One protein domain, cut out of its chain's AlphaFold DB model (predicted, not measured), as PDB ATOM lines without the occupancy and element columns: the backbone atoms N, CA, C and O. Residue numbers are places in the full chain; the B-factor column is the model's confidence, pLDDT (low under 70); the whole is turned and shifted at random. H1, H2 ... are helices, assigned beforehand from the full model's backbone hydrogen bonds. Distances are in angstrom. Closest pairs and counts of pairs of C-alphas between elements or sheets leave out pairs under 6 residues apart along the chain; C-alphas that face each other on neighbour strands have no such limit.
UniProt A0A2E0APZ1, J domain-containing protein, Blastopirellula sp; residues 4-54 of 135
ATOM      1  N   LYS A   4     -21.138 -85.881 -54.671       92.56
ATOM      2  CA  LYS A   4     -19.871 -85.174 -54.436       92.56
ATOM      3  C   LYS A   4     -18.656 -86.041 -54.788       92.56
ATOM      4  O   LYS A   4     -17.698 -85.534 -55.371       92.56
ATOM      5  N   ASP A   5     -18.715 -87.327 -54.467       90.19
ATOM      6  CA  ASP A   5     -17.631 -88.274 -54.710       90.19
ATOM      7  C   ASP A   5     -17.542 -88.602 -56.209       90.19
ATOM      8  O   ASP A   5     -16.448 -88.560 -56.767       90.19
ATOM      9  N   ILE A   6     -18.688 -88.781 -56.889       91.62
ATOM     10  CA  ILE A   6     -18.766 -88.946 -58.358       91.62
ATOM     11  C   ILE A   6     -18.065 -87.775 -59.057       91.62
ATOM     12  O   ILE A   6     -17.146 -87.975 -59.847       91.62
ATOM     13  N   LYS A   7     -18.453 -86.539 -58.717       94.69
ATOM     14  CA  LYS A   7     -17.859 -85.314 -59.278       94.69
ATOM     15  C   LYS A   7     -16.355 -85.223 -59.034       94.69
ATOM     16  O   LYS A   7     -15.622 -84.734 -59.886       94.69
ATOM     17  N   THR A   8     -15.905 -85.662 -57.862       94.38
ATOM     18  CA  THR A   8     -14.487 -85.628 -57.488       94.38
ATOM     19  C   THR A   8     -13.687 -86.651 -58.288       94.38
ATOM     20  O   THR A   8     -12.659 -86.293 -58.847       94.38
ATOM     21  N   LYS A   9     -14.180 -87.886 -58.419       93.19
ATOM     22  CA  LYS A   9     -13.527 -88.921 -59.230       93.19
ATOM     23  C   LYS A   9     -13.480 -88.539 -60.718       93.19
ATOM     24  O   LYS A   9     -12.422 -88.666 -61.322       93.19
ATOM     25  N   VAL A  10     -14.560 -87.974 -61.278       94.62
ATOM     26  CA  VAL A  10     -14.565 -87.429 -62.654       94.62
ATOM     27  C   VAL A  10     -13.523 -86.323 -62.815       94.62
ATOM     28  O   VAL A  10     -12.760 -86.337 -63.773       94.62
ATOM     29  N   ALA A  11     -13.449 -85.388 -61.860       96.06
ATOM     30  CA  ALA A  11     -12.439 -84.335 -61.890       96.06
ATOM     31  C   ALA A  11     -11.016 -84.905 -61.901       96.06
ATOM     32  O   ALA A  11     -10.202 -84.455 -62.701       96.06
ATOM     33  N   ILE A  12     -10.742 -85.911 -61.065       94.88
ATOM     34  CA  ILE A  12      -9.438 -86.583 -60.991       94.88
ATOM     35  C   ILE A  12      -9.101 -87.287 -62.302       94.88
ATOM     36  O   ILE A  12      -7.997 -87.100 -62.803       94.88
ATOM     37  N   ALA A  13     -10.043 -88.029 -62.888       93.38
ATOM     38  CA  ALA A  13      -9.834 -88.703 -64.169       93.38
ATOM     39  C   ALA A  13      -9.585 -87.725 -65.329       93.38
ATOM     40  O   ALA A  13      -8.767 -87.997 -66.200       93.38
ATOM     41  N   TRP A  14     -10.220 -86.550 -65.297       94.69
ATOM     42  CA  TRP A  14      -9.943 -85.444 -66.223       94.69
ATOM     43  C   TRP A  14      -8.585 -84.753 -65.962       94.69
ATOM     44  O   TRP A  14      -8.136 -83.917 -66.741       94.69
ATOM     45  N   GLY A  15      -7.913 -85.054 -64.847       95.06
ATOM     46  CA  GLY A  15      -6.619 -84.471 -64.478       95.06
ATOM     47  C   GLY A  15      -6.691 -83.253 -63.546       95.06
ATOM     48  O   GLY A  15      -5.733 -82.483 -63.465       95.06
ATOM     49  N   LYS A  16      -7.803 -83.042 -62.831       96.88
ATOM     50  CA  LYS A  16      -7.978 -81.983 -61.812       96.88
ATOM     51  C   LYS A  16      -8.087 -82.571 -60.409       96.88
ATOM     52  O   LYS A  16      -8.639 -83.644 -60.218       96.88
ATOM     53  N   ARG A  17      -7.644 -81.852 -59.373       92.38
ATOM     54  CA  ARG A  17      -7.657 -82.395 -57.996       92.38
ATOM     55  C   ARG A  17      -9.040 -82.361 -57.363       92.38
ATOM     56  O   ARG A  17      -9.347 -83.152 -56.477       92.38
ATOM     57  N   THR A  18      -9.871 -81.407 -57.778       96.00
ATOM     58  CA  THR A  18     -11.196 -81.188 -57.196       96.00
ATOM     59  C   THR A  18     -12.220 -80.780 -58.247       96.00
ATOM     60  O   THR A  18     -11.893 -80.175 -59.266       96.00
ATOM     61  N   TYR A  19     -13.503 -81.004 -57.950       94.44
ATOM     62  CA  TYR A  19     -14.597 -80.483 -58.779       94.44
ATOM     63  C   TYR A  19     -14.552 -78.951 -58.939       94.44
ATOM     64  O   TYR A  19     -14.923 -78.425 -59.984       94.44
ATOM     65  N   LYS A  20     -14.076 -78.213 -57.923       95.94
ATOM     66  CA  LYS A  20     -13.928 -76.750 -58.017       95.94
ATOM     67  C   LYS A  20     -12.933 -76.360 -59.110       95.94
ATOM     68  O   LYS A  20     -13.189 -75.403 -59.835       95.94
ATOM     69  N   GLU A  21     -11.834 -77.097 -59.246       96.75
ATOM     70  CA  GLU A  21     -10.862 -76.890 -60.323       96.75
ATOM     71  C   GLU A  21     -11.456 -77.270 -61.680       96.75
ATOM     72  O   GLU A  21     -11.394 -76.467 -62.606       96.75
ATOM     73  N   LEU A  22     -12.127 -78.424 -61.766       96.88
ATOM     74  CA  LEU A  22     -12.820 -78.866 -62.980       96.88
ATOM     75  C   LEU A  22     -13.845 -77.834 -63.474       96.88
ATOM     76  O   LEU A  22     -13.861 -77.477 -64.644       96.88
ATOM     77  N   SER A  23     -14.656 -77.268 -62.576       93.56
ATOM     78  CA  SER A  23     -15.675 -76.270 -62.939       93.56
ATOM     79  C   SER A  23     -15.105 -74.968 -63.519       93.56
ATOM     80  O   SER A  23     -15.829 -74.204 -64.162       93.56
ATOM     81  N   LYS A  24     -13.818 -74.690 -63.283       96.38
ATOM     82  CA  LYS A  24     -13.112 -73.517 -63.813       96.38
ATOM     83  C   LYS A  24     -12.329 -73.835 -65.085       96.38
ATOM     84  O   LYS A  24     -11.944 -72.902 -65.786       96.38
ATOM     85  N   ASP A  25     -12.120 -75.112 -65.382       97.06
ATOM     86  CA  ASP A  25     -11.354 -75.573 -66.527       97.06
ATOM     87  C   ASP A  25     -12.050 -75.238 -67.856       97.06
ATOM     88  O   ASP A  25     -13.268 -75.371 -67.996       97.06
ATOM     89  N   LYS A  26     -11.278 -74.734 -68.823       96.75
ATOM     90  CA  LYS A  26     -11.817 -74.296 -70.119       96.75
ATOM     91  C   LYS A  26     -12.169 -75.486 -71.008       96.75
ATOM     92  O   LYS A  26     -13.222 -75.458 -71.638       96.75
ATOM     93  N   GLU A  27     -11.331 -76.519 -71.025       96.56
ATOM     94  CA  GLU A  27     -11.538 -77.716 -71.846       96.56
ATOM     95  C   GLU A  27     -12.757 -78.498 -71.358       96.56
ATOM     96  O   GLU A  27     -13.627 -78.828 -72.161       96.56
ATOM     97  N   TRP A  28     -12.907 -78.665 -70.039       96.19
ATOM     98  CA  TRP A  28     -14.098 -79.267 -69.439       96.19
ATOM     99  C   TRP A  28     -15.381 -78.534 -69.837       96.19
ATOM    100  O   TRP A  28     -16.382 -79.165 -70.160       96.19
ATOM    101  N   LYS A  29     -15.378 -77.194 -69.837       95.25
ATOM    102  CA  LYS A  29     -16.558 -76.411 -70.240       95.25
ATOM    103  C   LYS A  29     -16.909 -76.611 -71.710       95.25
ATOM    104  O   LYS A  29     -18.094 -76.667 -72.030       95.25
ATOM    105  N   ILE A  30     -15.905 -76.696 -72.582       95.50
ATOM    106  CA  ILE A  30     -16.104 -76.959 -74.011       95.50
ATOM    107  C   ILE A  30     -16.696 -78.357 -74.193       95.50
ATOM    108  O   ILE A  30     -17.751 -78.486 -74.810       95.50
ATOM    109  N   TYR A  31     -16.078 -79.369 -73.583       94.94
ATOM    110  CA  TYR A  31     -16.550 -80.750 -73.622       94.94
ATOM    111  C   TYR A  31     -17.973 -80.893 -73.059       94.94
ATOM    112  O   TYR A  31     -18.862 -81.419 -73.726       94.94
ATOM    113  N   HIS A  32     -18.238 -80.350 -71.868       93.75
ATOM    114  CA  HIS A  32     -19.566 -80.381 -71.258       93.75
ATOM    115  C   HIS A  32     -20.614 -79.747 -72.180       93.75
ATOM    116  O   HIS A  32     -21.666 -80.342 -72.415       93.75
ATOM    117  N   LYS A  33     -20.304 -78.579 -72.762       93.12
ATOM    118  CA  LYS A  33     -21.197 -77.891 -73.699       93.12
ATOM    119  C   LYS A  33     -21.477 -78.728 -74.950       93.12
ATOM    120  O   LYS A  33     -22.614 -78.720 -75.402       93.12
ATOM    121  N   SER A  34     -20.495 -79.467 -75.476       92.56
ATOM    122  CA  SER A  34     -20.714 -80.347 -76.635       92.56
ATOM    123  C   SER A  34     -21.569 -81.576 -76.336       92.56
ATOM    124  O   SER A  34     -22.116 -82.159 -77.261       92.56
ATOM    125  N   THR A  35     -21.705 -81.977 -75.067       91.75
ATOM    126  CA  THR A  35     -22.557 -83.124 -74.702       91.75
ATOM    127  C   THR A  35     -24.044 -82.778 -74.596       91.75
ATOM    128  O   THR A  35     -24.862 -83.686 -74.502       91.75
ATOM    129  N   GLU A  36     -24.395 -81.487 -74.535       91.62
ATOM    130  CA  GLU A  36     -25.768 -80.991 -74.309       91.62
ATOM    131  C   GLU A  36     -26.456 -81.533 -73.033       91.62
ATOM    132  O   GLU A  36     -27.660 -81.369 -72.829       91.62
ATOM    133  N   MET A  37     -25.700 -82.155 -72.122       92.25
ATOM    134  CA  MET A  37     -26.235 -82.744 -70.897       92.25
ATOM    135  C   MET A  37     -26.420 -81.702 -69.787       92.25
ATOM    136  O   MET A  37     -25.733 -80.685 -69.721       92.25
ATOM    137  N   ASN A  38     -27.306 -81.982 -68.830       92.88
ATOM    138  CA  ASN A  38     -27.572 -81.079 -67.713       92.88
ATOM    139  C   ASN A  38     -26.694 -81.402 -66.486       92.88
ATOM    140  O   ASN A  38     -26.996 -82.308 -65.709       92.88
ATOM    141  N   ALA A  39     -25.663 -80.586 -66.229       89.31
ATOM    142  CA  ALA A  39     -24.744 -80.744 -65.089       89.31
ATOM    143  C   ALA A  39     -25.383 -80.620 -63.686       89.31
ATOM    144  O   ALA A  39     -24.700 -80.872 -62.684       89.31
ATOM    145  N   SER A  40     -26.660 -80.245 -63.566       89.19
ATOM    146  CA  SER A  40     -27.380 -80.322 -62.285       89.19
ATOM    147  C   SER A  40     -27.866 -81.741 -61.964       89.19
ATOM    148  O   SER A  40     -28.027 -82.080 -60.791       89.19
ATOM    149  N   LEU A  41     -28.042 -82.594 -62.980       93.25
ATOM    150  CA  LEU A  41     -28.590 -83.936 -62.822       93.25
ATOM    151  C   LEU A  41     -27.513 -84.937 -62.416       93.25
ATOM    152  O   LEU A  41     -26.428 -84.995 -62.996       93.25
ATOM    153  N   ARG A  42     -27.844 -85.805 -61.456       91.88
ATOM    154  CA  ARG A  42     -26.975 -86.918 -61.050       91.88
ATOM    155  C   ARG A  42     -26.645 -87.853 -62.220       91.88
ATOM    156  O   ARG A  42     -25.488 -88.227 -62.371       91.88
ATOM    157  N   THR A  43     -27.626 -88.151 -63.070       88.25
ATOM    158  CA  THR A  43     -27.485 -89.037 -64.241       88.25
ATOM    159  C   THR A  43     -26.441 -88.542 -65.245       88.25
ATOM    160  O   THR A  43     -25.738 -89.340 -65.866       88.25
ATOM    161  N   THR A  44     -26.278 -87.221 -65.366       93.56
ATOM    162  CA  THR A  44     -25.223 -86.616 -66.193       93.56
ATOM    163  C   THR A  44     -23.841 -86.937 -65.632       93.56
ATOM    164  O   THR A  44     -22.965 -87.402 -66.354       93.56
ATOM    165  N   TRP A  45     -23.661 -86.798 -64.318       93.62
ATOM    166  CA  TRP A  45     -22.392 -87.120 -63.662       93.62
ATOM    167  C   TRP A  45     -22.073 -88.610 -63.656       93.62
ATOM    168  O   TRP A  45     -20.908 -88.969 -63.755       93.62
ATOM    169  N   GLU A  46     -23.082 -89.472 -63.573       89.06
ATOM    170  CA  GLU A  46     -22.899 -90.920 -63.723       89.06
ATOM    171  C   GLU A  46     -22.461 -91.291 -65.144       89.06
ATOM    172  O   GLU A  46     -21.663 -92.206 -65.324       89.06
ATOM    173  N   THR A  47     -22.919 -90.552 -66.156       89.88
ATOM    174  CA  THR A  47     -22.475 -90.743 -67.543       89.88
ATOM    175  C   THR A  47     -21.018 -90.321 -67.719       89.88
ATOM    176  O   THR A  47     -20.218 -91.132 -68.175       89.88
ATOM    177  N   TYR A  48     -20.635 -89.130 -67.242       93.12
ATOM    178  CA  TYR A  48     -19.227 -88.710 -67.250       93.12
ATOM    179  C   TYR A  48     -18.328 -89.636 -66.442       93.12
ATOM    180  O   TYR A  48     -17.195 -89.887 -66.831       93.12
ATOM    181  N   TYR A  49     -18.822 -90.162 -65.323       90.50
ATOM    182  CA  TYR A  49     -18.082 -91.134 -64.532       90.50
ATOM    183  C   TYR A  49     -17.774 -92.389 -65.348       90.50
ATOM    184  O   TYR A  49     -16.613 -92.776 -65.435       90.50
ATOM    185  N   ARG A  50     -18.788 -92.970 -66.002       86.62
ATOM    186  CA  ARG A  50     -18.614 -94.157 -66.850       86.62
ATOM    187  C   ARG A  50     -17.644 -93.930 -68.007       86.62
ATOM    188  O   ARG A  50     -16.944 -94.862 -68.381       86.62
ATOM    189  N   GLU A  51     -17.619 -92.723 -68.562       88.62
ATOM    190  CA  GLU A  51     -16.749 -92.366 -69.685       88.62
ATOM    191  C   GLU A  51     -15.301 -92.097 -69.257       88.62
ATOM    192  O   GLU A  51     -14.377 -92.640 -69.856       88.62
ATOM    193  N   TRP A  52     -15.095 -91.292 -68.210       89.31
ATOM    194  CA  TRP A  52     -13.767 -90.796 -67.826       89.31
ATOM    195  C   TRP A  52     -13.091 -91.623 -66.743       89.31
ATOM    196  O   TRP A  52     -11.883 -91.828 -66.779       89.31
ATOM    197  N   VAL A  53     -13.855 -92.077 -65.751       87.44
ATOM    198  CA  VAL A  53     -13.325 -92.854 -64.620       87.44
ATOM    199  C   VAL A  53     -13.393 -94.350 -64.916       87.44
ATOM    200  O   VAL A  53     -12.549 -95.115 -64.457       87.44
ATOM    201  N   GLY A  54     -14.405 -94.770 -65.671       77.12
ATOM    202  CA  GLY A  54     -14.757 -96.171 -65.840       77.12
ATOM    203  C   GLY A  54     -15.787 -96.605 -64.800       77.12
ATOM    204  O   GLY A  54     -16.728 -95.875 -64.493       77.12
TER     205      GLY A  54
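AT A GLANCE: This is residues 4 to 54 of the 135 residues of the protein "J domain-containing protein" of Blastopirellula sp (UniProt A0A2E0APZ1). The chain of this domain goes round in a small ring of helices: H1 and H4 lie side by side and form one side of it, and H3 forms the side across from them, touching no helix. The short helix H2 packs on H1 and leads by a tight link to H3, and the link from H3 to H4, residues 36 to 41, closes the ring. The printed part has 51 residues, with four named helices in the order H1, H2, H3, H4 and no named strand, and the class is all helix. The whole is compact, with a radius of gyration of the C-alphas of 9.7 A, and its rounded outline spans 24 by 21 by 17 A.

HOW THE PARTS SIT: Start at the first printed residue, where H1 takes up residues 4 to 13. After a tight link of 5 residues you reach H2, residues 19 to 22, which touches H1; their closest C-alphas, those of Thr 8 and Tyr 19, are 5.3 A apart. A tight link of 3 residues leads on to H3, residues 26 to 35. H2 and H3 are close but not clearly touching, with the closest C-alphas, those of Leu 22 and Trp 28, 6.6 A apart. H1 and H3 are apart. A short link of 6 residues then brings you to H4, residues 42 to 53, and H3 and H4 are apart. H4 touches H1, with 14 pairs of C-alphas within 8 A; the closest are those of Ala 13 and Val 53, at 5.4 A. H1 and H4 run the same way at a shallow tilt of 29 degrees. H2 and H4 are apart. In the backbones of H1, H3 and H4 every pair of O i and N i+4 is within hydrogen-bond range, while H2 is too short for such a pair.

IN THESE COORDINATES: Find C-alpha 4 at (-19.871, -85.174, -54.436); from there H1 runs 14.4 A to C-alpha 13. H2 covers 4.8 A from C-alpha 19 to C-alpha 22. Look next for C-alpha 26 at (-11.817, -74.296, -70.119), where H3 begins; it runs 14.6 A to C-alpha 35. H4, the longest helix by residues with 12, runs 15.3 A from C-alpha 42 to C-alpha 53 at (-13.325, -92.854, -64.620).

THE WHOLE: The two C-alphas farthest apart, those of Arg 17 and Glu 36, are 24.4 A from each other. From the first printed C-alpha, that of Lys 4, to the last, that of Gly 54, it is 16.6 A. The printed part has no cut, and no link between its helices is long. The mean pLDDT of the printed part is 92.9, and no printed residue of this model is under 70.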